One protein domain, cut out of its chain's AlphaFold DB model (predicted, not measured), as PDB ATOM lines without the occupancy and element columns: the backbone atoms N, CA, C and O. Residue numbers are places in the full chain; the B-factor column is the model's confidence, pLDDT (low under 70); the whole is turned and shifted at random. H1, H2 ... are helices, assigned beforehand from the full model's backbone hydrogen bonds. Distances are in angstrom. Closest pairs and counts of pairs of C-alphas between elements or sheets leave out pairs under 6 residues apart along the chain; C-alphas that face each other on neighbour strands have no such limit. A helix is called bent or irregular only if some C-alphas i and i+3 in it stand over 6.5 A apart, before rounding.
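What this domain is: This is residues 150 to 195 of the 522 residues of an uncharacterized protein of Rhizophagus irregularis (UniProt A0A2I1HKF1). Four short helices make a small rounded cluster with few close approaches between them; H1 and H2 lie towards opposite sides, with H3 and H4 between them. The printed part has 46 residues, no named strand, and runs H1, H2, H3, H4. It is all helix and compact, with a radius of gyration of the C-alphas of 9.6 A and spans of 23 by 20 by 18 A.

How they stand to each other: H1, residues 150 to 158, only just touches H3, residues 177 to 182, with 3 pairs of C-alphas within 8 A, the closest Leu 156 and Ile 177 at 7.2 A. They run opposite ways at 37 degrees, only just a steep tilt. H2, residues 166 to 169, is apart from H1 and H3. It only just touches H4, residues 187 to 195, with 3 such pairs; the closest C-alphas, of Glu 167 and Trp 192, are 7.5 A apart. H1 and H4 are close but not clearly touching, about perpendicular at 84 degrees; their closest C-alphas, Leu 152 and Val 193, are 7.8 A apart. In H1, H3 and H4 every O i to N i+4 pair is within hydrogen-bond range; H2 is too short for one.

Where its parts are: H1 begins at C-alpha 150 (149.434, -167.565, 301.172) and is 11.8 A long; H4, 12.1 A, ends at C-alpha 195 (148.735, -155.484, 309.332).

The domain as a whole: The C-alphas farthest apart, of Arg 161 and Pro 187, are 25.2 A apart. The printed part has no cut and no long link. Residues 158 to 177 have pLDDT under 70.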
ATOM      1  N   LYS A 150     149.753-166.947 302.468       88.31
ATOM      2  CA  LYS A 150     149.434-167.565 301.172       88.31
ATOM      3  C   LYS A 150     148.004-167.252 300.729       88.31
ATOM      4  O   LYS A 150     147.774-166.971 299.559       88.31
ATOM      5  N   GLY A 151     147.046-167.304 301.652       86.25
ATOM      6  CA  GLY A 151     145.657-166.945 301.385       86.25
ATOM      7  C   GLY A 151     145.492-165.467 301.043       86.25
ATOM      8  O   GLY A 151     144.702-165.154 300.161       86.25
ATOM      9  N   LEU A 152     146.237-164.574 301.699       85.62
ATOM     10  CA  LEU A 152     146.244-163.134 301.448       85.62
ATOM     11  C   LEU A 152     146.816-162.833 300.069       85.62
ATOM     12  O   LEU A 152     146.176-162.127 299.299       85.62
ATOM     13  N   PHE A 153     147.958-163.418 299.718       83.81
ATOM     14  CA  PHE A 153     148.512-163.264 298.379       83.81
ATOM     15  C   PHE A 153     147.632-163.922 297.325       83.81
ATOM     16  O   PHE A 153     147.424-163.322 296.287       83.81
ATOM     17  N   GLN A 154     147.026-165.085 297.580       80.88
ATOM     18  CA  GLN A 154     146.053-165.663 296.650       80.88
ATOM     19  C   GLN A 154     144.810-164.781 296.512       80.88
ATOM     20  O   GLN A 154     144.262-164.653 295.426       80.88
ATOM     21  N   TRP A 155     144.354-164.165 297.597       79.88
ATOM     22  CA  TRP A 155     143.258-163.207 297.581       79.88
ATOM     23  C   TRP A 155     143.632-161.952 296.784       79.88
ATOM     24  O   TRP A 155     142.840-161.532 295.949       79.88
ATOM     25  N   LEU A 156     144.855-161.436 296.938       73.88
ATOM     26  CA  LEU A 156     145.411-160.320 296.165       73.88
ATOM     27  C   LEU A 156     145.557-160.691 294.675       73.88
ATOM     28  O   LEU A 156     145.134-159.953 293.789       73.88
ATOM     29  N   LEU A 157     146.060-161.895 294.396       71.12
ATOM     30  CA  LEU A 157     146.145-162.501 293.068       71.12
ATOM     31  C   LEU A 157     144.763-162.817 292.480       71.12
ATOM     32  O   LEU A 157     144.641-162.939 291.275       71.12
ATOM     33  N   ASN A 158     143.718-162.990 293.287       64.94
ATOM     34  CA  ASN A 158     142.345-163.184 292.811       64.94
ATOM     35  C   ASN A 158     141.616-161.843 292.652       64.94
ATOM     36  O   ASN A 158     140.693-161.738 291.847       64.94
ATOM     37  N   ALA A 159     142.065-160.807 293.363       58.81
ATOM     38  CA  ALA A 159     141.674-159.416 293.159       58.81
ATOM     39  C   ALA A 159     142.254-158.817 291.853       58.81
ATOM     40  O   ALA A 159     142.021-157.647 291.565       58.81
ATOM     41  N   LYS A 160     142.958-159.634 291.047       45.19
ATOM     42  CA  LYS A 160     143.844-159.363 289.893       45.19
ATOM     43  C   LYS A 160     143.413-158.452 288.737       45.19
ATOM     44  O   LYS A 160     144.053-158.502 287.692       45.19
ATOM     45  N   ARG A 161     142.414-157.582 288.844       45.09
ATOM     46  CA  ARG A 161     142.224-156.530 287.828       45.09
ATOM     47  C   ARG A 161     142.105-155.160 288.492       45.09
ATOM     48  O   ARG A 161     141.000-154.699 288.725       45.09
ATOM     49  N   GLU A 162     143.270-154.544 288.730       45.56
ATOM     50  CA  GLU A 162     143.545-153.095 288.898       45.56
ATOM     51  C   GLU A 162     143.340-152.409 290.268       45.56
ATOM     52  O   GLU A 162     143.096-151.206 290.291       45.56
ATOM     53  N   CYS A 163     143.519-153.073 291.416       49.41
ATOM     54  CA  CYS A 163     143.739-152.321 292.667       49.41
ATOM     55  C   CYS A 163     144.887-152.885 293.494       49.41
ATOM     56  O   CYS A 163     144.817-154.007 293.994       49.41
ATOM     57  N   LEU A 164     145.927-152.071 293.656       53.19
ATOM     58  CA  LEU A 164     146.902-152.247 294.718       53.19
ATOM     59  C   LEU A 164     146.260-151.785 296.048       53.19
ATOM     60  O   LEU A 164     145.366-150.939 296.043       53.19
ATOM     61  N   PRO A 165     146.670-152.331 297.198       58.62
ATOM     62  CA  PRO A 165     146.241-151.838 298.507       58.62
ATOM     63  C   PRO A 165     146.679-150.380 298.716       58.62
ATOM     64  O   PRO A 165     147.845-150.057 298.481       58.62
ATOM     65  N   ARG A 166     145.774-149.512 299.189       55.00
ATOM     66  CA  ARG A 166     146.002-148.062 299.363       55.00
ATOM     67  C   ARG A 166     147.264-147.748 300.171       55.00
ATOM     68  O   ARG A 166     147.988-146.807 299.869       55.00
ATOM     69  N   GLU A 167     147.546-148.562 301.182       62.47
ATOM     70  CA  GLU A 167     148.693-148.411 302.080       62.47
ATOM     71  C   GLU A 167     150.039-148.641 301.373       62.47
ATOM     72  O   GLU A 167     151.050-148.069 301.777       62.47
ATOM     73  N   LEU A 168     150.050-149.459 300.315       59.47
ATOM     74  CA  LEU A 168     151.226-149.725 299.482       59.47
ATOM     75  C   LEU A 168     151.286-148.813 298.246       59.47
ATOM     76  O   LEU A 168     152.372-148.597 297.715       59.47
ATOM     77  N   GLN A 169     150.147-148.258 297.818       54.25
ATOM     78  CA  GLN A 169     150.049-147.310 296.700       54.25
ATOM     79  C   GLN A 169     150.518-145.902 297.058       54.25
ATOM     80  O   GLN A 169     151.256-145.308 296.282       54.25
ATOM     81  N   ASN A 170     150.142-145.383 298.233       50.09
ATOM     82  CA  ASN A 170     150.448-144.007 298.663       50.09
ATOM     83  C   ASN A 170     151.953-143.713 298.840       50.09
ATOM     84  O   ASN A 170     152.317-142.641 299.310       50.09
ATOM     85  N   ARG A 171     152.827-144.681 298.557       53.69
ATOM     86  CA  ARG A 171     154.277-144.554 298.710       53.69
ATOM     87  C   ARG A 171     155.049-144.785 297.404       53.69
ATOM     88  O   ARG A 171     156.269-144.825 297.458       53.69
ATOM     89  N   GLU A 172     154.361-145.017 296.277       54.22
ATOM     90  CA  GLU A 172     154.960-145.329 294.961       54.22
ATOM     91  C   GLU A 172     155.986-146.488 294.962       54.22
ATOM     92  O   GLU A 172     156.782-146.638 294.039       54.22
ATOM     93  N   ILE A 173     155.982-147.354 295.985       59.22
ATOM     94  CA  ILE A 173     157.058-148.347 296.182       59.22
ATOM     95  C   ILE A 173     156.939-149.514 295.192       59.22
ATOM     96  O   ILE A 173     157.946-150.106 294.807       59.22
ATOM     97  N   PHE A 174     155.718-149.870 294.771       64.62
ATOM     98  CA  PHE A 174     155.481-151.026 293.900       64.62
ATOM     99  C   PHE A 174     154.508-150.704 292.757       64.62
ATOM    100  O   PHE A 174     153.385-150.278 293.030       64.62
ATOM    101  N   PRO A 175     154.887-150.972 291.491       60.34
ATOM    102  CA  PRO A 175     154.065-150.634 290.327       60.34
ATOM    103  C   PRO A 175     152.877-151.587 290.114       60.34
ATOM    104  O   PRO A 175     151.894-151.214 289.482       60.34
ATOM    105  N   ASP A 176     152.937-152.819 290.636       66.62
ATOM    106  CA  ASP A 176     151.883-153.822 290.471       66.62
ATOM    107  C   ASP A 176     151.878-154.890 291.586       66.62
ATOM    108  O   ASP A 176     152.796-154.999 292.406       66.62
ATOM    109  N   ILE A 177     150.793-155.672 291.645       69.06
ATOM    110  CA  ILE A 177     150.598-156.746 292.634       69.06
ATOM    111  C   ILE A 177     151.702-157.803 292.527       69.06
ATOM    112  O   ILE A 177     152.171-158.306 293.549       69.06
ATOM    113  N   ASP A 178     152.128-158.144 291.309       75.19
ATOM    114  CA  ASP A 178     153.175-159.145 291.112       75.19
ATOM    115  C   ASP A 178     154.527-158.625 291.655       75.19
ATOM    116  O   ASP A 178     155.330-159.408 292.157       75.19
ATOM    117  N   SER A 179     154.752-157.310 291.661       74.94
ATOM    118  CA  SER A 179     155.905-156.629 292.250       74.94
ATOM    119  C   SER A 179     155.853-156.649 293.770       74.94
ATOM    120  O   SER A 179     156.881-156.924 294.380       74.94
ATOM    121  N   ILE A 180     154.682-156.460 294.390       74.75
ATOM    122  CA  ILE A 180     154.516-156.673 295.841       74.75
ATOM    123  C   ILE A 180     154.878-158.117 296.200       74.75
ATOM    124  O   ILE A 180     155.605-158.353 297.158       74.75
ATOM    125  N   ILE A 181     154.397-159.089 295.422       77.81
ATOM    126  CA  ILE A 181     154.626-160.515 295.694       77.81
ATOM    127  C   ILE A 181     156.101-160.885 295.511       77.81
ATOM    128  O   ILE A 181     156.659-161.592 296.350       77.81
ATOM    129  N   ARG A 182     156.751-160.387 294.450       80.94
ATOM    130  CA  ARG A 182     158.198-160.561 294.229       80.94
ATOM    131  C   ARG A 182     159.031-159.938 295.349       80.94
ATOM    132  O   ARG A 182     160.084-160.467 295.674       80.94
ATOM    133  N   ASN A 183     158.541-158.856 295.950       81.06
ATOM    134  CA  ASN A 183     159.203-158.122 297.024       81.06
ATOM    135  C   ASN A 183     158.576-158.387 298.400       81.06
ATOM    136  O   ASN A 183     158.679-157.548 299.294       81.06
ATOM    137  N   LYS A 184     157.934-159.546 298.599       80.88
ATOM    138  CA  LYS A 184     157.235-159.881 299.851       80.88
ATOM    139  C   LYS A 184     158.116-159.787 301.099       80.88
ATOM    140  O   LYS A 184     157.602-159.561 302.187       80.88
ATOM    141  N   ASP A 185     159.427-159.944 300.927       84.38
ATOM    142  CA  ASP A 185     160.411-159.944 302.006       84.38
ATOM    143  C   ASP A 185     160.915-158.530 302.358       84.38
ATOM    144  O   ASP A 185     161.566-158.347 303.389       84.38
ATOM    145  N   VAL A 186     160.569-157.509 301.560       85.69
ATOM    146  CA  VAL A 186     160.873-156.102 301.862       85.69
ATOM    147  C   VAL A 186     160.115-155.684 303.130       85.69
ATOM    148  O   VAL A 186     158.909-155.937 303.220       85.69
ATOM    149  N   PRO A 187     160.762-155.006 304.101       83.62
ATOM    150  CA  PRO A 187     160.151-154.662 305.388       83.62
ATOM    151  C   PRO A 187     158.776-153.994 305.285       83.62
ATOM    152  O   PRO A 187     157.863-154.347 306.025       83.62
ATOM    153  N   THR A 188     158.589-153.083 304.327       79.25
ATOM    154  CA  THR A 188     157.304-152.406 304.108       79.25
ATOM    155  C   THR A 188     156.195-153.364 303.669       79.25
ATOM    156  O   THR A 188     155.074-153.263 304.166       79.25
ATOM    157  N   VAL A 189     156.496-154.324 302.786       80.81
ATOM    158  CA  VAL A 189     155.518-155.338 302.360       80.81
ATOM    159  C   VAL A 189     155.225-156.298 303.502       80.81
ATOM    160  O   VAL A 189     154.060-156.590 303.754       80.81
ATOM    161  N   ARG A 190     156.248-156.729 304.249       86.19
ATOM    162  CA  ARG A 190     156.071-157.584 305.431       86.19
ATOM    163  C   ARG A 190     155.180-156.932 306.484       86.19
ATOM    164  O   ARG A 190     154.278-157.587 307.003       86.19
ATOM    165  N   LEU A 191     155.399-155.647 306.770       84.62
ATOM    166  CA  LEU A 191     154.583-154.888 307.717       84.62
ATOM    167  C   LEU A 191     153.134-154.775 307.235       84.62
ATOM    168  O   LEU A 191     152.207-154.998 308.008       84.62
ATOM    169  N   TRP A 192     152.933-154.487 305.948       84.75
ATOM    170  CA  TRP A 192     151.597-154.439 305.360       84.75
ATOM    171  C   TRP A 192     150.887-155.799 305.405       84.75
ATOM    172  O   TRP A 192     149.719-155.867 305.788       84.75
ATOM    173  N   VAL A 193     151.585-156.888 305.069       85.81
ATOM    174  CA  VAL A 193     151.063-158.260 305.168       85.81
ATOM    175  C   VAL A 193     150.641-158.556 306.602       85.81
ATOM    176  O   VAL A 193     149.525-159.026 306.816       85.81
ATOM    177  N   ALA A 194     151.491-158.245 307.583       88.12
ATOM    178  CA  ALA A 194     151.185-158.442 308.996       88.12
ATOM    179  C   ALA A 194     149.949-157.635 309.427       88.12
ATOM    180  O   ALA A 194     149.028-158.198 310.014       88.12
ATOM    181  N   TYR A 195     149.883-156.352 309.061       85.94
ATOM    182  CA  TYR A 195     148.735-155.484 309.332       85.94
ATOM    183  C   TYR A 195     147.431-156.031 308.732       85.94
ATOM    184  O   TYR A 195     146.405-156.114 309.411       85.94
TER     185      TYR A 195